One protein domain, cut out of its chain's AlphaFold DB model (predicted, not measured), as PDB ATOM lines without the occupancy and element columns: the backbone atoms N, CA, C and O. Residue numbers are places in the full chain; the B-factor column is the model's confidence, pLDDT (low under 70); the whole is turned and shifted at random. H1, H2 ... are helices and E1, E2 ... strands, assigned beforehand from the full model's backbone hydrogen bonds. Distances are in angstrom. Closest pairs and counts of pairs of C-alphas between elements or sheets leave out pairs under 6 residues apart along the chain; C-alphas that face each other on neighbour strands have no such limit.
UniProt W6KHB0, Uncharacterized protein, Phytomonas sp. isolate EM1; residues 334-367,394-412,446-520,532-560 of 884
ATOM      1  N   TRP A 334     127.047 -60.366  72.247       48.25
ATOM      2  CA  TRP A 334     128.467 -60.093  72.041       48.25
ATOM      3  C   TRP A 334     128.704 -59.755  70.567       48.25
ATOM      4  O   TRP A 334     128.282 -60.501  69.680       48.25
ATOM      5  N   MET A 335     129.360 -58.621  70.326       58.38
ATOM      6  CA  MET A 335     129.839 -58.203  69.014       58.38
ATOM      7  C   MET A 335     131.360 -58.333  69.015       58.38
ATOM      8  O   MET A 335     132.047 -57.632  69.755       58.38
ATOM      9  N   LEU A 336     131.878 -59.258  68.219       63.56
ATOM     10  CA  LEU A 336     133.305 -59.435  68.001       63.56
ATOM     11  C   LEU A 336     133.697 -58.647  66.750       63.56
ATOM     12  O   LEU A 336     133.151 -58.893  65.677       63.56
ATOM     13  N   HIS A 337     134.622 -57.699  66.888       64.19
ATOM     14  CA  HIS A 337     135.226 -56.981  65.762       64.19
ATOM     15  C   HIS A 337     136.581 -57.613  65.452       64.19
ATOM     16  O   HIS A 337     137.436 -57.714  66.332       64.19
ATOM     17  N   LEU A 338     136.751 -58.087  64.222       63.03
ATOM     18  CA  LEU A 338     137.972 -58.719  63.739       63.03
ATOM     19  C   LEU A 338     138.517 -57.892  62.584       63.03
ATOM     20  O   LEU A 338     137.870 -57.784  61.547       63.03
ATOM     21  N   ASP A 339     139.716 -57.347  62.747       67.44
ATOM     22  CA  ASP A 339     140.484 -56.808  61.627       67.44
ATOM     23  C   ASP A 339     141.014 -57.989  60.806       67.44
ATOM     24  O   ASP A 339     141.791 -58.827  61.284       67.44
ATOM     25  N   VAL A 340     140.525 -58.087  59.577       66.75
ATOM     26  CA  VAL A 340     140.913 -59.114  58.623       66.75
ATOM     27  C   VAL A 340     141.666 -58.409  57.511       66.75
ATOM     28  O   VAL A 340     141.166 -57.480  56.905       66.75
ATOM     29  N   ARG A 341     142.909 -58.803  57.242       63.88
ATOM     30  CA  ARG A 341     143.828 -58.061  56.362       63.88
ATOM     31  C   ARG A 341     143.469 -58.145  54.865       63.88
ATOM     32  O   ARG A 341     144.291 -58.604  54.080       63.88
ATOM     33  N   GLY A 342     142.274 -57.704  54.477       76.56
ATOM     34  CA  GLY A 342     141.766 -57.714  53.109       76.56
ATOM     35  C   GLY A 342     141.312 -59.104  52.666       76.56
ATOM     36  O   GLY A 342     141.989 -59.731  51.860       76.56
ATOM     37  N   ILE A 343     140.188 -59.597  53.192       82.44
ATOM     38  CA  ILE A 343     139.555 -60.823  52.685       82.44
ATOM     39  C   ILE A 343     138.881 -60.504  51.364       82.44
ATOM     40  O   ILE A 343     137.989 -59.660  51.333       82.44
ATOM     41  N   GLU A 344     139.278 -61.207  50.311       87.69
ATOM     42  CA  GLU A 344     138.641 -61.140  49.001       87.69
ATOM     43  C   GLU A 344     137.656 -62.280  48.821       87.69
ATOM     44  O   GLU A 344     137.982 -63.435  49.096       87.69
ATOM     45  N   PHE A 345     136.454 -61.956  48.363       86.12
ATOM     46  CA  PHE A 345     135.443 -62.947  48.040       86.12
ATOM     47  C   PHE A 345     134.528 -62.453  46.922       86.12
ATOM     48  O   PHE A 345     134.210 -61.266  46.838       86.12
ATOM     49  N   ASP A 346     134.082 -63.384  46.083       89.44
ATOM     50  CA  ASP A 346     133.030 -63.115  45.112       89.44
ATOM     51  C   ASP A 346     131.662 -63.213  45.780       89.44
ATOM     52  O   ASP A 346     131.375 -64.129  46.557       89.44
ATOM     53  N   ALA A 347     130.807 -62.256  45.464       92.50
ATOM     54  CA  ALA A 347     129.463 -62.140  45.987       92.50
ATOM     55  C   ALA A 347     128.546 -61.498  44.948       92.50
ATOM     56  O   ALA A 347     128.986 -61.107  43.874       92.50
ATOM     57  N   VAL A 348     127.257 -61.390  45.235       92.88
ATOM     58  CA  VAL A 348     126.279 -60.822  44.306       92.88
ATOM     59  C   VAL A 348     125.684 -59.563  44.905       92.88
ATOM     60  O   VAL A 348     125.265 -59.551  46.060       92.88
ATOM     61  N   CYS A 349     125.639 -58.486  44.125       94.06
ATOM     62  CA  CYS A 349     124.865 -57.305  44.484       94.06
ATOM     63  C   CYS A 349     123.377 -57.626  44.305       94.06
ATOM     64  O   CYS A 349     122.949 -57.933  43.191       94.06
ATOM     65  N   VAL A 350     122.610 -57.600  45.396       94.06
ATOM     66  CA  VAL A 350     121.222 -58.103  45.421       94.06
ATOM     67  C   VAL A 350     120.192 -57.032  45.720       94.06
ATOM     68  O   VAL A 350     119.042 -57.163  45.317       94.06
ATOM     69  N   ALA A 351     120.592 -55.964  46.397       93.31
ATOM     70  CA  ALA A 351     119.723 -54.839  46.695       93.31
ATOM     71  C   ALA A 351     120.542 -53.554  46.769       93.31
ATOM     72  O   ALA A 351     121.764 -53.587  46.926       93.31
ATOM     73  N   GLN A 352     119.873 -52.414  46.690       93.44
ATOM     74  CA  GLN A 352     120.504 -51.115  46.849       93.44
ATOM     75  C   GLN A 352     119.585 -50.105  47.532       93.44
ATOM     76  O   GLN A 352     118.361 -50.193  47.464       93.44
ATOM     77  N   THR A 353     120.187 -49.115  48.177       91.00
ATOM     78  CA  THR A 353     119.530 -47.877  48.612       91.00
ATOM     79  C   THR A 353     120.089 -46.706  47.808       91.00
ATOM     80  O   THR A 353     120.899 -46.898  46.911       91.00
ATOM     81  N   ALA A 354     119.718 -45.463  48.122       83.25
ATOM     82  CA  ALA A 354     120.354 -44.302  47.492       83.25
ATOM     83  C   ALA A 354     121.856 -44.168  47.833       83.25
ATOM     84  O   ALA A 354     122.553 -43.352  47.232       83.25
ATOM     85  N   ARG A 355     122.350 -44.912  48.835       84.44
ATOM     86  CA  ARG A 355     123.711 -44.771  49.376       84.44
ATOM     87  C   ARG A 355     124.529 -46.050  49.324       84.44
ATOM     88  O   ARG A 355     125.747 -45.963  49.170       84.44
ATOM     89  N   TYR A 356     123.893 -47.209  49.478       91.38
ATOM     90  CA  TYR A 356     124.604 -48.471  49.652       91.38
ATOM     91  C   TYR A 356     124.110 -49.558  48.706       91.38
ATOM     92  O   TYR A 356     122.912 -49.723  48.507       91.38
ATOM     93  N   ALA A 357     125.052 -50.319  48.161       91.62
ATOM     94  CA  ALA A 357     124.817 -51.592  47.509       91.62
ATOM     95  C   ALA A 357     124.935 -52.698  48.563       91.62
ATOM     96  O   ALA A 357     125.892 -52.731  49.340       91.62
ATOM     97  N   TYR A 358     123.962 -53.593  48.604       92.94
ATOM     98  CA  TYR A 358     123.921 -54.720  49.523       92.94
ATOM     99  C   TYR A 358     124.374 -55.967  48.789       92.94
ATOM    100  O   TYR A 358     123.830 -56.343  47.748       92.94
ATOM    101  N   VAL A 359     125.399 -56.591  49.353       93.25
ATOM    102  CA  VAL A 359     126.102 -57.705  48.742       93.25
ATOM    103  C   VAL A 359     125.812 -58.972  49.532       93.25
ATOM    104  O   VAL A 359     125.946 -58.992  50.760       93.25
ATOM    105  N   ALA A 360     125.411 -60.020  48.821       92.31
ATOM    106  CA  ALA A 360     125.097 -61.320  49.380       92.31
ATOM    107  C   ALA A 360     125.988 -62.419  48.797       92.31
ATOM    108  O   ALA A 360     126.200 -62.483  47.588       92.31
ATOM    109  N   CYS A 361     126.472 -63.312  49.654       89.62
ATOM    110  CA  CYS A 361     127.173 -64.519  49.235       89.62
ATOM    111  C   CYS A 361     126.187 -65.686  49.130       89.62
ATOM    112  O   CYS A 361     125.320 -65.830  50.004       89.62
ATOM    113  N   PRO A 362     126.322 -66.545  48.107       82.44
ATOM    114  CA  PRO A 362     125.585 -67.794  48.080       82.44
ATOM    115  C   PRO A 362     126.099 -68.688  49.209       82.44
ATOM    116  O   PRO A 362     127.300 -68.751  49.478       82.44
ATOM    117  N   TYR A 363     125.197 -69.397  49.874       80.56
ATOM    118  CA  TYR A 363     125.570 -70.427  50.827       80.56
ATOM    119  C   TYR A 363     124.806 -71.716  50.542       80.56
ATOM    120  O   TYR A 363     123.614 -71.716  50.223       80.56
ATOM    121  N   TRP A 364     125.521 -72.830  50.663       75.94
ATOM    122  CA  TRP A 364     124.934 -74.154  50.575       75.94
ATOM    123  C   TRP A 364     124.493 -74.585  51.966       75.94
ATOM    124  O   TRP A 364     125.313 -74.612  52.884       75.94
ATOM    125  N   ASP A 365     123.213 -74.905  52.133       74.62
ATOM    126  CA  ASP A 365     122.730 -75.553  53.347       74.62
ATOM    127  C   ASP A 365     122.860 -77.074  53.159       74.62
ATOM    128  O   ASP A 365     122.010 -77.676  52.496       74.62
ATOM    129  N   PRO A 366     123.902 -77.728  53.711       69.31
ATOM    130  CA  PRO A 366     124.071 -79.171  53.562       69.31
ATOM    131  C   PRO A 366     122.905 -79.962  54.174       69.31
ATOM    132  O   PRO A 366     122.701 -81.119  53.815       69.31
ATOM    133  N   ASN A 367     122.120 -79.351  55.070       70.00
ATOM    134  CA  ASN A 367     120.997 -80.001  55.735       70.00
ATOM    135  C   ASN A 367     119.667 -79.815  54.995       70.00
ATOM    136  O   ASN A 367     118.725 -80.555  55.278       70.00
ATOM    137  N   ARG A 394     120.636 -70.777  48.903       81.69
ATOM    138  CA  ARG A 394     120.188 -69.667  49.744       81.69
ATOM    139  C   ARG A 394     121.260 -68.588  49.755       81.69
ATOM    140  O   ARG A 394     122.443 -68.865  49.566       81.69
ATOM    141  N   TRP A 395     120.853 -67.349  49.991       83.12
ATOM    142  CA  TRP A 395     121.756 -66.208  49.951       83.12
ATOM    143  C   TRP A 395     121.857 -65.554  51.326       83.12
ATOM    144  O   TRP A 395     120.850 -65.306  51.995       83.12
ATOM    145  N   CYS A 396     123.086 -65.259  51.746       85.81
ATOM    146  CA  CYS A 396     123.363 -64.522  52.970       85.81
ATOM    147  C   CYS A 396     123.844 -63.125  52.638       85.81
ATOM    148  O   CYS A 396     124.823 -62.982  51.911       85.81
ATOM    149  N   LEU A 397     123.222 -62.105  53.216       85.44
ATOM    150  CA  LEU A 397     123.759 -60.755  53.144       85.44
ATOM    151  C   LEU A 397     125.039 -60.692  53.980       85.44
ATOM    152  O   LEU A 397     125.079 -61.203  55.091       85.44
ATOM    153  N   VAL A 398     126.104 -60.124  53.428       83.94
ATOM    154  CA  VAL A 398     127.422 -60.133  54.082       83.94
ATOM    155  C   VAL A 398     127.995 -58.730  54.227       83.94
ATOM    156  O   VAL A 398     128.661 -58.438  55.217       83.94
ATOM    157  N   ALA A 399     127.716 -57.826  53.290       85.62
ATOM    158  CA  ALA A 399     128.313 -56.498  53.302       85.62
ATOM    159  C   ALA A 399     127.360 -55.427  52.775       85.62
ATOM    160  O   ALA A 399     126.528 -55.681  51.899       85.62
ATOM    161  N   ARG A 400     127.565 -54.197  53.260       87.69
ATOM    162  CA  ARG A 400     127.127 -52.979  52.572       87.69
ATOM    163  C   ARG A 400     128.345 -52.320  51.935       87.69
ATOM    164  O   ARG A 400     129.350 -52.099  52.608       87.69
ATOM    165  N   LEU A 401     128.244 -51.977  50.663       85.81
ATOM    166  CA  LEU A 401     129.250 -51.204  49.947       85.81
ATOM    167  C   LEU A 401     128.691 -49.810  49.673       85.81
ATOM    168  O   LEU A 401     127.548 -49.712  49.228       85.81
ATOM    169  N   PRO A 402     129.433 -48.719  49.915       85.00
ATOM    170  CA  PRO A 402     129.024 -47.413  49.409       85.00
ATOM    171  C   PRO A 402     128.913 -47.492  47.882       85.00
ATOM    172  O   PRO A 402     129.837 -47.986  47.240       85.00
ATOM    173  N   ILE A 403     127.792 -47.040  47.314       79.12
ATOM    174  CA  ILE A 403     127.540 -47.110  45.867       79.12
ATOM    175  C   ILE A 403     128.596 -46.267  45.153       79.12
ATOM    176  O   ILE A 403     128.587 -45.038  45.283       79.12
ATOM    177  N   PRO A 404     129.505 -46.879  44.375       66.62
ATOM    178  CA  PRO A 404     130.336 -46.124  43.463       66.62
ATOM    179  C   PRO A 404     129.425 -45.455  42.431       66.62
ATOM    180  O   PRO A 404     128.450 -46.055  41.975       66.62
ATOM    181  N   SER A 405     129.748 -44.231  42.020       51.94
ATOM    182  CA  SER A 405     128.947 -43.446  41.067       51.94
ATOM    183  C   SER A 405     128.585 -44.198  39.776       51.94
ATOM    184  O   SER A 405     127.542 -43.926  39.187       51.94
ATOM    185  N   TYR A 406     129.390 -45.181  39.360       57.75
ATOM    186  CA  TYR A 406     129.096 -46.012  38.191       57.75
ATOM    187  C   TYR A 406     127.974 -47.041  38.423       57.75
ATOM    188  O   TYR A 406     127.186 -47.273  37.508       57.75
ATOM    189  N   LEU A 407     127.826 -47.606  39.628       64.00
ATOM    190  CA  LEU A 407     126.688 -48.486  39.933       64.00
ATOM    191  C   LEU A 407     125.376 -47.688  39.926       64.00
ATOM    192  O   LEU A 407     124.377 -48.171  39.401       64.00
ATOM    193  N   ALA A 408     125.409 -46.430  40.387       67.00
ATOM    194  CA  ALA A 408     124.254 -45.532  40.313       67.00
ATOM    195  C   ALA A 408     123.812 -45.260  38.860       67.00
ATOM    196  O   ALA A 408     122.614 -45.228  38.576       67.00
ATOM    197  N   SER A 409     124.763 -45.108  37.925       63.62
ATOM    198  CA  SER A 409     124.437 -44.915  36.503       63.62
ATOM    199  C   SER A 409     123.827 -46.151  35.842       63.62
ATOM    200  O   SER A 409     122.959 -46.006  34.985       63.62
ATOM    201  N   MET A 410     124.218 -47.360  36.261       62.69
ATOM    202  CA  MET A 410     123.636 -48.591  35.718       62.69
ATOM    203  C   MET A 410     122.176 -48.750  36.129       62.69
ATOM    204  O   MET A 410     121.350 -49.133  35.308       62.69
ATOM    205  N   THR A 411     121.834 -48.404  37.370       61.41
ATOM    206  CA  THR A 411     120.439 -48.474  37.814       61.41
ATOM    207  C   THR A 411     119.575 -47.376  37.211       61.41
ATOM    208  O   THR A 411     118.426 -47.636  36.877       61.41
ATOM    209  N   ALA A 412     120.139 -46.191  36.963       67.19
ATOM    210  CA  ALA A 412     119.438 -45.138  36.233       67.19
ATOM    211  C   ALA A 412     119.178 -45.509  34.759       67.19
ATOM    212  O   ALA A 412     118.159 -45.108  34.206       67.19
ATOM    213  N   PHE A 446     116.592 -64.345  50.758       65.06
ATOM    214  CA  PHE A 446     117.586 -63.575  51.510       65.06
ATOM    215  C   PHE A 446     117.258 -63.541  53.004       65.06
ATOM    216  O   PHE A 446     116.466 -62.722  53.464       65.06
ATOM    217  N   LEU A 447     117.940 -64.379  53.789       61.34
ATOM    218  CA  LEU A 447     117.665 -64.572  55.223       61.34
ATOM    219  C   LEU A 447     117.846 -63.316  56.100       61.34
ATOM    220  O   LEU A 447     117.433 -63.316  57.255       61.34
ATOM    221  N   GLN A 448     118.474 -62.255  55.579       70.56
ATOM    222  CA  GLN A 448     118.945 -61.105  56.367       70.56
ATOM    223  C   GLN A 448     118.589 -59.734  55.777       70.56
ATOM    224  O   GLN A 448     119.020 -58.706  56.304       70.56
ATOM    225  N   LEU A 449     117.795 -59.676  54.702       69.12
ATOM    226  CA  LEU A 449     117.504 -58.405  54.028       69.12
ATOM    227  C   LEU A 449     116.782 -57.404  54.958       69.12
ATOM    228  O   LEU A 449     117.082 -56.209  54.961       69.12
ATOM    229  N   SER A 450     115.887 -57.912  55.811       68.69
ATOM    230  CA  SER A 450     115.137 -57.135  56.807       68.69
ATOM    231  C   SER A 450     115.970 -56.688  58.013       68.69
ATOM    232  O   SER A 450     115.609 -55.724  58.685       68.69
ATOM    233  N   GLU A 451     117.079 -57.366  58.319       67.94
ATOM    234  CA  GLU A 451     118.036 -56.898  59.328       67.94
ATOM    235  C   GLU A 451     118.963 -55.835  58.745       67.94
ATOM    236  O   GLU A 451     119.258 -54.847  59.416       67.94
ATOM    237  N   ALA A 452     119.366 -55.995  57.484       65.56
ATOM    238  CA  ALA A 452     120.214 -55.047  56.779       65.56
ATOM    239  C   ALA A 452     119.534 -53.679  56.596       65.56
ATOM    240  O   ALA A 452     120.178 -52.646  56.788       65.56
ATOM    241  N   SER A 453     118.226 -53.661  56.312       66.88
ATOM    242  CA  SER A 453     117.450 -52.421  56.165       66.88
ATOM    243  C   SER A 453     117.362 -51.597  57.455       66.88
ATOM    244  O   SER A 453     117.291 -50.374  57.385       66.88
ATOM    245  N   LYS A 454     117.461 -52.223  58.639       69.88
ATOM    246  CA  LYS A 454     117.478 -51.506  59.932       69.88
ATOM    247  C   LYS A 454     118.706 -50.609  60.104       69.88
ATOM    248  O   LYS A 454     118.699 -49.733  60.963       69.88
ATOM    249  N   PHE A 455     119.766 -50.831  59.326       63.78
ATOM    250  CA  PHE A 455     120.987 -50.026  59.390       63.78
ATOM    251  C   PHE A 455     120.976 -48.815  58.447       63.78
ATOM    252  O   PHE A 455     121.903 -48.003  58.522       63.78
ATOM    253  N   ASP A 456     119.972 -48.673  57.574       71.19
ATOM    254  CA  ASP A 456     119.857 -47.551  56.639       71.19
ATOM    255  C   ASP A 456     118.484 -46.878  56.741       71.19
ATOM    256  O   ASP A 456     117.522 -47.230  56.067       71.19
ATOM    257  N   ASN A 457     118.411 -45.849  57.586       66.88
ATOM    258  CA  ASN A 457     117.183 -45.089  57.833       66.88
ATOM    259  C   ASN A 457     116.827 -44.109  56.699       66.88
ATOM    260  O   ASN A 457     115.860 -43.362  56.825       66.88
ATOM    261  N   SER A 458     117.642 -44.014  55.641       63.41
ATOM    262  CA  SER A 458     117.606 -42.857  54.737       63.41
ATOM    263  C   SER A 458     116.938 -43.100  53.386       63.41
ATOM    264  O   SER A 458     116.648 -42.132  52.682       63.41
ATOM    265  N   SER A 459     116.679 -44.349  52.991       76.94
ATOM    266  CA  SER A 459     116.015 -44.674  51.721       76.94
ATOM    267  C   SER A 459     115.419 -46.082  51.745       76.94
ATOM    268  O   SER A 459     116.003 -46.962  52.376       76.94
ATOM    269  N   PRO A 460     114.297 -46.328  51.042       83.94
ATOM    270  CA  PRO A 460     113.754 -47.674  50.916       83.94
ATOM    271  C   PRO A 460     114.779 -48.579  50.230       83.94
ATOM    272  O   PRO A 460     115.351 -48.224  49.197       83.94
ATOM    273  N   LEU A 461     115.017 -49.744  50.829       85.56
ATOM    274  CA  LEU A 461     115.828 -50.797  50.239       85.56
ATOM    275  C   LEU A 461     115.108 -51.333  48.997       85.56
ATOM    276  O   LEU A 461     113.991 -51.833  49.104       85.56
ATOM    277  N   ARG A 462     115.737 -51.215  47.828       89.69
ATOM    278  CA  ARG A 462     115.228 -51.751  46.563       89.69
ATOM    279  C   ARG A 462     115.967 -53.038  46.234       89.69
ATOM    280  O   ARG A 462     117.184 -53.015  46.063       89.69
ATOM    281  N   GLU A 463     115.248 -54.149  46.147       91.44
ATOM    282  CA  GLU A 463     115.811 -55.394  45.626       91.44
ATOM    283  C   GLU A 463     116.056 -55.263  44.116       91.44
ATOM    284  O   GLU A 463     115.230 -54.715  43.386       91.44
ATOM    285  N   LEU A 464     117.215 -55.726  43.648       90.12
ATOM    286  CA  LEU A 464     117.556 -55.718  42.229       90.12
ATOM    287  C   LEU A 464     116.855 -56.885  41.523       90.12
ATOM    288  O   LEU A 464     116.916 -58.024  41.994       90.12
ATOM    289  N   ARG A 465     116.251 -56.617  40.356       90.06
ATOM    290  CA  ARG A 465     115.762 -57.665  39.440       90.06
ATOM    291  C   ARG A 465     116.905 -58.619  39.071       90.06
ATOM    292  O   ARG A 465     118.070 -58.217  39.092       90.06
ATOM    293  N   GLU A 466     116.603 -59.870  38.721       87.25
ATOM    294  CA  GLU A 466     117.639 -60.875  38.422       87.25
ATOM    295  C   GLU A 466     118.588 -60.439  37.297       87.25
ATOM    296  O   GLU A 466     119.800 -60.573  37.462       87.25
ATOM    297  N   GLU A 467     118.084 -59.806  36.229       87.06
ATOM    298  CA  GLU A 467     118.924 -59.246  35.157       87.06
ATOM    299  C   GLU A 467     119.837 -58.089  35.604       87.06
ATOM    300  O   GLU A 467     120.825 -57.768  34.936       87.06
ATOM    301  N   CYS A 468     119.526 -57.451  36.735       89.12
ATOM    302  CA  CYS A 468     120.272 -56.330  37.304       89.12
ATOM    303  C   CYS A 468     121.273 -56.772  38.372       89.12
ATOM    304  O   CYS A 468     122.171 -56.000  38.716       89.12
ATOM    305  N   LYS A 469     121.153 -58.001  38.889       92.25
ATOM    306  CA  LYS A 469     122.137 -58.565  39.815       92.25
ATOM    307  C   LYS A 469     123.493 -58.644  39.106       92.25
ATOM    308  O   LYS A 469     123.593 -58.841  37.891       92.25
ATOM    309  N   ARG A 470     124.570 -58.420  39.852       90.88
ATOM    310  CA  ARG A 470     125.946 -58.442  39.331       90.88
ATOM    311  C   ARG A 470     126.818 -59.245  40.269       90.88
ATOM    312  O   ARG A 470     126.707 -59.082  41.485       90.88
ATOM    313  N   LEU A 471     127.678 -60.083  39.697       91.88
ATOM    314  CA  LEU A 471     128.772 -60.690  40.438       91.88
ATOM    315  C   LEU A 471     129.765 -59.574  40.769       91.88
ATOM    316  O   LEU A 471     130.135 -58.791  39.897       91.88
ATOM    317  N   VAL A 472     130.154 -59.468  42.026       92.56
ATOM    318  CA  VAL A 472     131.053 -58.452  42.555       92.56
ATOM    319  C   VAL A 472     132.138 -59.128  43.378       92.56
ATOM    320  O   VAL A 472     131.841 -59.931  44.257       92.56
ATOM    321  N   THR A 473     133.394 -58.787  43.119       90.81
ATOM    322  CA  THR A 473     134.521 -59.229  43.946       90.81
ATOM    323  C   THR A 473     134.766 -58.168  45.004       90.81
ATOM    324  O   THR A 473     135.066 -57.017  44.681       90.81
ATOM    325  N   VAL A 474     134.622 -58.532  46.273       89.31
ATOM    326  CA  VAL A 474     134.709 -57.612  47.408       89.31
ATOM    327  C   VAL A 474     135.948 -57.916  48.233       89.31
ATOM    328  O   VAL A 474     136.169 -59.066  48.593       89.31
ATOM    329  N   ARG A 475     136.723 -56.883  48.584       89.94
ATOM    330  CA  ARG A 475     137.800 -56.955  49.579       89.94
ATOM    331  C   ARG A 475     137.367 -56.275  50.869       89.94
ATOM    332  O   ARG A 475     137.214 -55.059  50.878       89.94
ATOM    333  N   ALA A 476     137.209 -57.027  51.949       87.81
ATOM    334  CA  ALA A 476     136.845 -56.512  53.266       87.81
ATOM    335  C   ALA A 476     138.040 -56.450  54.218       87.81
ATOM    336  O   ALA A 476     138.810 -57.408  54.306       87.81
ATOM    337  N   HIS A 477     138.170 -55.346  54.957       84.69
ATOM    338  CA  HIS A 477     139.233 -55.161  55.950       84.69
ATOM    339  C   HIS A 477     138.776 -55.389  57.404       84.69
ATOM    340  O   HIS A 477     139.596 -55.544  58.305       84.69
ATOM    341  N   GLY A 478     137.469 -55.485  57.649       83.38
ATOM    342  CA  GLY A 478     136.921 -55.851  58.951       83.38
ATOM    343  C   GLY A 478     135.810 -56.888  58.838       83.38
ATOM    344  O   GLY A 478     135.079 -56.921  57.853       83.38
ATOM    345  N   VAL A 479     135.650 -57.722  59.862       83.56
ATOM    346  CA  VAL A 479     134.470 -58.573  60.058       83.56
ATOM    347  C   VAL A 479     133.917 -58.317  61.445       83.56
ATOM    348  O   VAL A 479     134.583 -58.539  62.457       83.56
ATOM    349  N   ARG A 480     132.668 -57.878  61.508       82.88
ATOM    350  CA  ARG A 480     131.854 -57.913  62.713       82.88
ATOM    351  C   ARG A 480     131.101 -59.222  62.754       82.88
ATOM    352  O   ARG A 480     130.398 -59.582  61.821       82.88
ATOM    353  N   CYS A 481     131.232 -59.917  63.867       82.81
ATOM    354  CA  CYS A 481     130.472 -61.110  64.157       82.81
ATOM    355  C   CYS A 481     129.571 -60.826  65.357       82.81
ATOM    356  O   CYS A 481     130.047 -60.386  66.406       82.81
ATOM    357  N   ARG A 482     128.268 -61.061  65.219       83.31
ATOM    358  CA  ARG A 482     127.304 -60.933  66.313       83.31
ATOM    359  C   ARG A 482     126.588 -62.256  66.516       83.31
ATOM    360  O   ARG A 482     125.978 -62.779  65.592       83.31
ATOM    361  N   ARG A 483     126.594 -62.769  67.745       83.88
ATOM    362  CA  ARG A 483     125.755 -63.922  68.091       83.88
ATOM    363  C   ARG A 483     124.283 -63.507  68.098       83.88
ATOM    364  O   ARG A 483     123.915 -62.539  68.764       83.88
ATOM    365  N   LEU A 484     123.444 -64.263  67.400       80.56
ATOM    366  CA  LEU A 484     121.999 -64.080  67.405       80.56
ATOM    367  C   LEU A 484     121.401 -64.909  68.551       80.56
ATOM    368  O   LEU A 484     121.087 -66.084  68.402       80.56
ATOM    369  N   SER A 485     121.298 -64.311  69.739       74.25
ATOM    370  CA  SER A 485     120.947 -65.014  70.988       74.25
ATOM    371  C   SER A 485     119.508 -65.553  71.052       74.25
ATOM    372  O   SER A 485     119.189 -66.289  71.980       74.25
ATOM    373  N   SER A 486     118.645 -65.197  70.102       73.38
ATOM    374  CA  SER A 486     117.213 -65.535  70.110       73.38
ATOM    375  C   SER A 486     116.641 -65.816  68.722       73.38
ATOM    376  O   SER A 486     115.423 -65.865  68.564       73.38
ATOM    377  N   ALA A 487     117.490 -65.926  67.704       67.38
ATOM    378  CA  ALA A 487     117.003 -66.108  66.351       67.38
ATOM    379  C   ALA A 487     116.788 -67.607  66.071       67.38
ATOM    380  O   ALA A 487     117.592 -68.424  66.537       67.38
ATOM    381  N   PRO A 488     115.699 -67.993  65.376       72.75
ATOM    382  CA  PRO A 488     115.490 -69.379  64.986       72.75
ATOM    383  C   PRO A 488     116.733 -69.913  64.260       72.75
ATOM    384  O   PRO A 488     117.380 -69.155  63.542       72.75
ATOM    385  N   PRO A 489     117.071 -71.207  64.385       65.06
ATOM    386  CA  PRO A 489     118.277 -71.786  63.777       65.06
ATOM    387  C   PRO A 489     118.388 -71.561  62.257       65.06
ATOM    388  O   PRO A 489     119.470 -71.689  61.699       65.06
ATOM    389  N   ASN A 490     117.295 -71.166  61.601       68.44
ATOM    390  CA  ASN A 490     117.225 -70.906  60.168       68.44
ATOM    391  C   ASN A 490     117.518 -69.444  59.775       68.44
ATOM    392  O   ASN A 490     117.523 -69.147  58.587       68.44
ATOM    393  N   THR A 491     117.730 -68.512  60.712       66.75
ATOM    394  CA  THR A 491     117.945 -67.082  60.385       66.75
ATOM    395  C   THR A 491     119.377 -66.743  60.003       66.75
ATOM    396  O   THR A 491     119.639 -65.672  59.459       66.75
ATOM    397  N   SER A 492     120.326 -67.616  60.330       73.62
ATOM    398  CA  SER A 492     121.725 -67.420  59.992       73.62
ATOM    399  C   SER A 492     122.295 -68.673  59.347       73.62
ATOM    400  O   SER A 492     122.173 -69.754  59.923       73.62
ATOM    401  N   PRO A 493     122.994 -68.533  58.215       70.19
ATOM    402  CA  PRO A 493     123.766 -69.631  57.652       70.19
ATOM    403  C   PRO A 493     125.053 -69.914  58.417       70.19
ATOM    404  O   PRO A 493     125.606 -71.005  58.306       70.19
ATOM    405  N   PHE A 494     125.550 -68.947  59.185       75.25
ATOM    406  CA  PHE A 494     126.762 -69.119  59.968       75.25
ATOM    407  C   PHE A 494     126.385 -69.652  61.341       75.25
ATOM    408  O   PHE A 494     125.679 -68.982  62.099       75.25
ATOM    409  N   MET A 495     126.868 -70.849  61.660       75.44
ATOM    410  CA  MET A 495     126.707 -71.484  62.963       75.44
ATOM    411  C   MET A 495     128.090 -71.699  63.569       75.44
ATOM    412  O   MET A 495     128.939 -72.345  62.963       75.44
ATOM    413  N   TYR A 496     128.317 -71.196  64.779       74.81
ATOM    414  CA  TYR A 496     129.551 -71.427  65.529       74.81
ATOM    415  C   TYR A 496     129.218 -72.071  66.865       74.81
ATOM    416  O   TYR A 496     128.473 -71.506  67.667       74.81
ATOM    417  N   HIS A 497     129.712 -73.293  67.079       79.31
ATOM    418  CA  HIS A 497     129.347 -74.137  68.224       79.31
ATOM    419  C   HIS A 497     127.823 -74.231  68.455       79.31
ATOM    420  O   HIS A 497     127.341 -74.146  69.583       79.31
ATOM    421  N   GLY A 498     127.055 -74.377  67.368       80.44
ATOM    422  CA  GLY A 498     125.592 -74.482  67.413       80.44
ATOM    423  C   GLY A 498     124.854 -73.160  67.654       80.44
ATOM    424  O   GLY A 498     123.632 -73.173  67.772       80.44
ATOM    425  N   ALA A 499     125.557 -72.025  67.720       77.50
ATOM    426  CA  ALA A 499     124.944 -70.707  67.831       77.50
ATOM    427  C   ALA A 499     124.936 -69.974  66.476       77.50
ATOM    428  O   ALA A 499     125.994 -69.888  65.847       77.50
ATOM    429  N   PRO A 500     123.801 -69.388  66.055       78.31
ATOM    430  CA  PRO A 500     123.739 -68.587  64.839       78.31
ATOM    431  C   PRO A 500     124.538 -67.284  64.990       78.31
ATOM    432  O   PRO A 500     124.434 -66.581  66.002       78.31
ATOM    433  N   LEU A 501     125.339 -66.963  63.977       79.81
ATOM    434  CA  LEU A 501     126.182 -65.774  63.890       79.81
ATOM    435  C   LEU A 501     125.773 -64.877  62.722       79.81
ATOM    436  O   LEU A 501     125.793 -65.282  61.572       79.81
ATOM    437  N   PHE A 502     125.531 -63.605  62.984       80.88
ATOM    438  CA  PHE A 502     125.473 -62.594  61.939       80.88
ATOM    439  C   PHE A 502     126.897 -62.122  61.619       80.88
ATOM    440  O   PHE A 502     127.585 -61.613  62.509       80.88
ATOM    441  N   LEU A 503     127.350 -62.319  60.378       83.50
ATOM    442  CA  LEU A 503     128.624 -61.795  59.886       83.50
ATOM    443  C   LEU A 503     128.377 -60.536  59.064       83.50
ATOM    444  O   LEU A 503     127.507 -60.504  58.202       83.50
ATOM    445  N   TRP A 504     129.175 -59.512  59.327       83.62
ATOM    446  CA  TRP A 504     129.086 -58.227  58.665       83.62
ATOM    447  C   TRP A 504     130.475 -57.727  58.313       83.62
ATOM    448  O   TRP A 504     131.288 -57.459  59.195       83.62
ATOM    449  N   PHE A 505     130.752 -57.583  57.028       85.44
ATOM    450  CA  PHE A 505     132.044 -57.111  56.558       85.44
ATOM    451  C   PHE A 505     132.094 -55.578  56.563       85.44
ATOM    452  O   PHE A 505     131.212 -54.901  56.034       85.44
ATOM    453  N   GLU A 506     133.131 -55.034  57.193       83.38
ATOM    454  CA  GLU A 506     133.440 -53.606  57.255       83.38
ATOM    455  C   GLU A 506     134.609 -53.260  56.347       83.38
ATOM    456  O   GLU A 506     135.412 -54.128  55.990       83.38
ATOM    457  N   ASP A 507     134.696 -51.977  55.990       84.38
ATOM    458  CA  ASP A 507     135.746 -51.446  55.121       84.38
ATOM    459  C   ASP A 507     135.892 -52.303  53.860       84.38
ATOM    460  O   ASP A 507     136.974 -52.746  53.478       84.38
ATOM    461  N   ALA A 508     134.735 -52.619  53.281       84.38
ATOM    462  CA  ALA A 508     134.611 -53.457  52.115       84.38
ATOM    463  C   ALA A 508     134.683 -52.595  50.850       84.38
ATOM    464  O   ALA A 508     133.976 -51.593  50.718       84.38
ATOM    465  N   TYR A 509     135.553 -52.990  49.923       86.00
ATOM    466  CA  TYR A 509     135.806 -52.304  48.662       86.00
ATOM    467  C   TYR A 509     135.522 -53.234  47.489       86.00
ATOM    468  O   TYR A 509     135.808 -54.428  47.541       86.00
ATOM    469  N   LEU A 510     134.983 -52.670  46.413       87.31
ATOM    470  CA  LEU A 510     134.719 -53.390  45.175       87.31
ATOM    471  C   LEU A 510     136.008 -53.480  44.342       87.31
ATOM    472  O   LEU A 510     136.556 -52.448  43.956       87.31
ATOM    473  N   LEU A 511     136.494 -54.696  44.087       86.06
ATOM    474  CA  LEU A 511     137.677 -54.968  43.263       86.06
ATOM    475  C   LEU A 511     137.331 -55.230  41.796       86.06
ATOM    476  O   LEU A 511     138.089 -54.853  40.906       86.06
ATOM    477  N   GLY A 512     136.199 -55.885  41.543       87.38
ATOM    478  CA  GLY A 512     135.795 -56.308  40.207       87.38
ATOM    479  C   GLY A 512     134.293 -56.536  40.121       87.38
ATOM    480  O   GLY A 512     133.624 -56.697  41.140       87.38
ATOM    481  N   GLN A 513     133.762 -56.530  38.901       89.50
ATOM    482  CA  GLN A 513     132.355 -56.813  38.634       89.50
ATOM    483  C   GLN A 513     132.193 -57.626  37.348       89.50
ATOM    484  O   GLN A 513     132.952 -57.445  36.395       89.50
ATOM    485  N   GLY A 514     131.182 -58.488  37.316       88.81
ATOM    486  CA  GLY A 514     130.821 -59.325  36.177       88.81
ATOM    487  C   GLY A 514     129.305 -59.543  36.073       88.81
ATOM    488  O   GLY A 514     128.558 -59.223  37.007       88.81
ATOM    489  N   PRO A 515     128.819 -60.057  34.929       86.69
ATOM    490  CA  PRO A 515     127.417 -60.433  34.784       86.69
ATOM    491  C   PRO A 515     127.053 -61.522  35.802       86.69
ATOM    492  O   PRO A 515     127.830 -62.444  36.047       86.69
ATOM    493  N   PHE A 516     125.877 -61.400  36.418       85.19
ATOM    494  CA  PHE A 516     125.306 -62.474  37.227       85.19
ATOM    495  C   PHE A 516     124.555 -63.434  36.306       85.19
ATOM    496  O   PHE A 516     123.689 -62.999  35.548       85.19
ATOM    497  N   LEU A 517     124.882 -64.724  36.370       82.69
ATOM    498  CA  LEU A 517     124.229 -65.767  35.581       82.69
ATOM    499  C   LEU A 517     123.428 -66.671  36.528       82.69
ATOM    500  O   LEU A 517     124.027 -67.406  37.322       82.69
ATOM    501  N   PRO A 518     122.086 -66.607  36.527       77.88
ATOM    502  CA  PRO A 518     121.288 -67.394  37.454       77.88
ATOM    503  C   PRO A 518     121.576 -68.891  37.285       77.88
ATOM    504  O   PRO A 518     121.777 -69.400  36.179       77.88
ATOM    505  N   TYR A 519     121.624 -69.601  38.412       66.94
ATOM    506  CA  TYR A 519     121.919 -71.030  38.432       66.94
ATOM    507  C   TYR A 519     120.847 -71.792  37.641       66.94
ATOM    508  O   TYR A 519     119.671 -71.744  37.994       66.94
ATOM    509  N   GLY A 520     121.250 -72.493  36.577       67.94
ATOM    510  CA  GLY A 520     120.339 -73.277  35.736       67.94
ATOM    511  C   GLY A 520     119.852 -72.595  34.452       67.94
ATOM    512  O   GLY A 520     118.932 -73.118  33.827       67.94
ATOM    513  N   GLY A 532     133.048 -68.469  44.336       50.06
ATOM    514  CA  GLY A 532     132.662 -67.785  45.536       50.06
ATOM    515  C   GLY A 532     133.069 -68.608  46.734       50.06
ATOM    516  O   GLY A 532     132.936 -69.831  46.780       50.06
ATOM    517  N   VAL A 533     133.599 -67.879  47.699       53.31
ATOM    518  CA  VAL A 533     134.009 -68.404  48.984       53.31
ATOM    519  C   VAL A 533     132.791 -69.089  49.593       53.31
ATOM    520  O   VAL A 533     131.774 -68.439  49.859       53.31
ATOM    521  N   LEU A 534     132.865 -70.410  49.767       59.97
ATOM    522  CA  LEU A 534     131.782 -71.138  50.408       59.97
ATOM    523  C   LEU A 534     131.631 -70.593  51.832       59.97
ATOM    524  O   LEU A 534     132.591 -70.149  52.462       59.97
ATOM    525  N   CYS A 535     130.415 -70.639  52.375       62.19
ATOM    526  CA  CYS A 535     130.176 -70.260  53.771       62.19
ATOM    527  C   CYS A 535     131.137 -70.988  54.736       62.19
ATOM    528  O   CYS A 535     131.625 -70.380  55.687       62.19
ATOM    529  N   SER A 536     131.484 -72.248  54.439       65.81
ATOM    530  CA  SER A 536     132.518 -73.009  55.155       65.81
ATOM    531  C   SER A 536     133.868 -72.294  55.180       65.81
ATOM    532  O   SER A 536     134.483 -72.174  56.236       65.81
ATOM    533  N   ASP A 537     134.291 -71.754  54.042       69.38
ATOM    534  CA  ASP A 537     135.595 -71.123  53.868       69.38
ATOM    535  C   ASP A 537     135.629 -69.761  54.584       69.38
ATOM    536  O   ASP A 537     136.634 -69.401  55.198       69.38
ATOM    537  N   LEU A 538     134.502 -69.030  54.596       68.88
ATOM    538  CA  LEU A 538     134.336 -67.809  55.398       68.88
ATOM    539  C   LEU A 538     134.440 -68.106  56.898       68.88
ATOM    540  O   LEU A 538     135.119 -67.371  57.615       68.88
ATOM    541  N   VAL A 539     133.803 -69.179  57.381       71.06
ATOM    542  CA  VAL A 539     133.888 -69.586  58.793       71.06
ATOM    543  C   VAL A 539     135.320 -69.966  59.156       71.06
ATOM    544  O   VAL A 539     135.834 -69.463  60.152       71.06
ATOM    545  N   GLU A 540     136.002 -70.773  58.341       75.75
ATOM    546  CA  GLU A 540     137.402 -71.139  58.582       75.75
ATOM    547  C   GLU A 540     138.328 -69.918  58.604       75.75
ATOM    548  O   GLU A 540     139.230 -69.824  59.442       75.75
ATOM    549  N   LEU A 541     138.083 -68.947  57.727       68.75
ATOM    550  CA  LEU A 541     138.865 -67.722  57.635       68.75
ATOM    551  C   LEU A 541     138.633 -66.789  58.833       68.75
ATOM    552  O   LEU A 541     139.591 -66.236  59.392       68.75
ATOM    553  N   VAL A 542     137.379 -66.656  59.275       69.69
ATOM    554  CA  VAL A 542     137.013 -65.940  60.504       69.69
ATOM    555  C   VAL A 542     137.620 -66.642  61.719       69.69
ATOM    556  O   VAL A 542     138.260 -65.989  62.542       69.69
ATOM    557  N   GLU A 543     137.532 -67.970  61.812       72.94
ATOM    558  CA  GLU A 543     138.148 -68.749  62.888       72.94
ATOM    559  C   GLU A 543     139.672 -68.606  62.913       72.94
ATOM    560  O   GLU A 543     140.260 -68.399  63.978       72.94
ATOM    561  N   ALA A 544     140.337 -68.686  61.760       71.56
ATOM    562  CA  ALA A 544     141.778 -68.495  61.655       71.56
ATOM    563  C   ALA A 544     142.192 -67.094  62.133       71.56
ATOM    564  O   ALA A 544     143.213 -66.948  62.823       71.56
ATOM    565  N   SER A 545     141.374 -66.086  61.825       63.50
ATOM    566  CA  SER A 545     141.556 -64.701  62.266       63.50
ATOM    567  C   SER A 545     141.347 -64.557  63.779       63.50
ATOM    568  O   SER A 545     142.239 -64.050  64.464       63.50
ATOM    569  N   CYS A 546     140.271 -65.123  64.338       64.56
ATOM    570  CA  CYS A 546     140.030 -65.208  65.785       64.56
ATOM    571  C   CYS A 546     141.193 -65.883  66.523       64.56
ATOM    572  O   CYS A 546     141.728 -65.344  67.491       64.56
ATOM    573  N   ARG A 547     141.651 -67.050  66.047       70.94
ATOM    574  CA  ARG A 547     142.782 -67.784  66.645       70.94
ATOM    575  C   ARG A 547     144.078 -66.978  66.578       70.94
ATOM    576  O   ARG A 547     144.942 -67.111  67.445       70.94
ATOM    577  N   ARG A 548     144.278 -66.164  65.536       63.88
ATOM    578  CA  ARG A 548     145.439 -65.268  65.438       63.88
ATOM    579  C   ARG A 548     145.350 -64.149  66.475       63.88
ATOM    580  O   ARG A 548     146.336 -63.941  67.177       63.88
ATOM    581  N   TYR A 549     144.190 -63.510  66.614       61.72
ATOM    582  CA  TYR A 549     143.942 -62.494  67.639       61.72
ATOM    583  C   TYR A 549     144.199 -63.040  69.051       61.72
ATOM    584  O   TYR A 549     145.022 -62.492  69.783       61.72
ATOM    585  N   LEU A 550     143.609 -64.192  69.391       64.38
ATOM    586  CA  LEU A 550     143.790 -64.831  70.699       64.38
ATOM    587  C   LEU A 550     145.260 -65.161  70.993       64.38
ATOM    588  O   LEU A 550     145.746 -64.885  72.088       64.38
ATOM    589  N   ARG A 551     146.016 -65.660  70.004       69.50
ATOM    590  CA  ARG A 551     147.464 -65.898  70.158       69.50
ATOM    591  C   ARG A 551     148.248 -64.616  70.437       69.50
ATOM    592  O   ARG A 551     149.220 -64.659  71.192       69.50
ATOM    593  N   THR A 552     147.857 -63.489  69.847       59.94
ATOM    594  CA  THR A 552     148.467 -62.183  70.140       59.94
ATOM    595  C   THR A 552     148.157 -61.747  71.574       59.94
ATOM    596  O   THR A 552     149.082 -61.398  72.309       59.94
ATOM    597  N   CYS A 553     146.901 -61.866  72.015       56.38
ATOM    598  CA  CYS A 553     146.500 -61.579  73.396       56.38
ATOM    599  C   CYS A 553     147.246 -62.457  74.416       56.38
ATOM    600  O   CYS A 553     147.708 -61.964  75.447       56.38
ATOM    601  N   GLU A 554     147.432 -63.747  74.123       70.25
ATOM    602  CA  GLU A 554     148.208 -64.654  74.971       70.25
ATOM    603  C   GLU A 554     149.685 -64.264  75.050       70.25
ATOM    604  O   GLU A 554     150.253 -64.250  76.143       70.25
ATOM    605  N   LYS A 555     150.323 -63.943  73.914       71.94
ATOM    606  CA  LYS A 555     151.722 -63.485  73.886       71.94
ATOM    607  C   LYS A 555     151.903 -62.224  74.725       71.94
ATOM    608  O   LYS A 555     152.845 -62.161  75.510       71.94
ATOM    609  N   MET A 556     150.976 -61.276  74.620       54.44
ATOM    610  CA  MET A 556     150.980 -60.064  75.436       54.44
ATOM    611  C   MET A 556     150.805 -60.390  76.922       54.44
ATOM    612  O   MET A 556     151.580 -59.940  77.760       54.44
ATOM    613  N   SER A 557     149.864 -61.274  77.252       64.81
ATOM    614  CA  SER A 557     149.651 -61.733  78.628       64.81
ATOM    615  C   SER A 557     150.881 -62.442  79.209       64.81
ATOM    616  O   SER A 557     151.115 -62.388  80.414       64.81
ATOM    617  N   ARG A 558     151.678 -63.135  78.382       80.88
ATOM    618  CA  ARG A 558     152.968 -63.712  78.797       80.88
ATOM    619  C   ARG A 558     154.032 -62.632  78.970       80.88
ATOM    620  O   ARG A 558     154.760 -62.687  79.950       80.88
ATOM    621  N   TYR A 559     154.090 -61.644  78.078       73.06
ATOM    622  CA  TYR A 559     155.023 -60.521  78.181       73.06
ATOM    623  C   TYR A 559     154.797 -59.693  79.453       73.06
ATOM    624  O   TYR A 559     155.751 -59.428  80.180       73.06
ATOM    625  N   VAL A 560     153.542 -59.356  79.766       72.06
ATOM    626  CA  VAL A 560     153.170 -58.630  80.994       72.06
ATOM    627  C   VAL A 560     153.518 -59.446  82.242       72.06
ATOM    628  O   VAL A 560     154.042 -58.898  83.204       72.06
TER     629      VAL A 560
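This is residues 334 to 367, 394 to 412, 446 to 520 and 532 to 560 of the 884 residues of an uncharacterized protein of Phytomonas sp. isolate EM1 (UniProt W6KHB0). One antiparallel sheet of six strands is strongly twisted and curled like part of a barrel, folded back so that E3 and E2 face E4, E6 and E5, with E1 as the hinge. It curls round the first part of the long helix H3, whose residues 550 to 560 stick out as a free arm; short H2 packs on the opposite face, and H1 only grazes the sheet. The 157 printed residues hold three named helices and six named strands, along the chain E1 E2 E3 H1 H2 E4 E5 E6 H3, and the class is mixed, helices and strands. Across the sheet the order is E3 E2 E1 E4 E6 E5. The whole is compact, with a radius of gyration of the C-alphas of 16.5 A, yet elongated, spanning 57 by 34 by 33 A.

Find C-alpha 335 at (129.839, -58.203, 69.014); there E1, residues 335 to 352, begins, and it bends by 115 degrees at residue 341. Look next at E2, residues 356 to 363, 22.0 A long, and E3, residues 394 to 402, 23.9 A. E4, residues 470 to 483, covers 29.3 A and bends by 91 degrees at residue 477. E5 is residues 494 to 496; E6, residues 499 to 515, is 34.7 A long and bends by 98 degrees at residue 512. H1 is residues 405 to 412 and H2 residues 449 to 455. H3, residues 535 to 560, runs 37.5 A to C-alpha 560 at (153.170, -58.630, 80.994).

Start at E1 and E4, where N 345 and O 474 are 2.9 A apart, within hydrogen-bond range. E1 and E2 form a hairpin, with N 348 and O 360 at 2.8 A. The edge strand E3 is the antiparallel neighbour of E2, with N 359 and O 399 at 2.9 A, within hydrogen-bond range. On the other side of E1, E4 pairs with E6 through N 480 and O 504, 2.7 A. E6 and edge strand E5 form a hairpin, with N 501 and O 494 at 2.8 A. Across the fold, the closest C-alphas of E3 and E6, Ala 399 and Phe 505, are 5.0 A apart. H3 is on the sheet; its closest C-alphas with E1 are Ser 545 and Val 340, 6.7 A. H2, on the opposite face, has a height over the sheet of 8.9 A. Every O i to N i+4 pair is within hydrogen-bond range in H1 and H3; H2 has 1 of 3, and 3 of 4 O i to N i+3 pairs.

The farthest C-alphas, Gly 520 and Val 560, are 57.8 A apart. The cuts leave gaps of 12.0 A from C-alpha 367 to 394, 24.0 A from 412 to 446 and 16.7 A from 520 to 532. The link from H2 to E4 is long, and its residues 462 to 463 pair antiparallel with 351 to 352 of E1. Mean pLDDT of the printed part is 76.6; 54 residues are under 70, among them 334 to 341, 404 to 412 and 532 to 538.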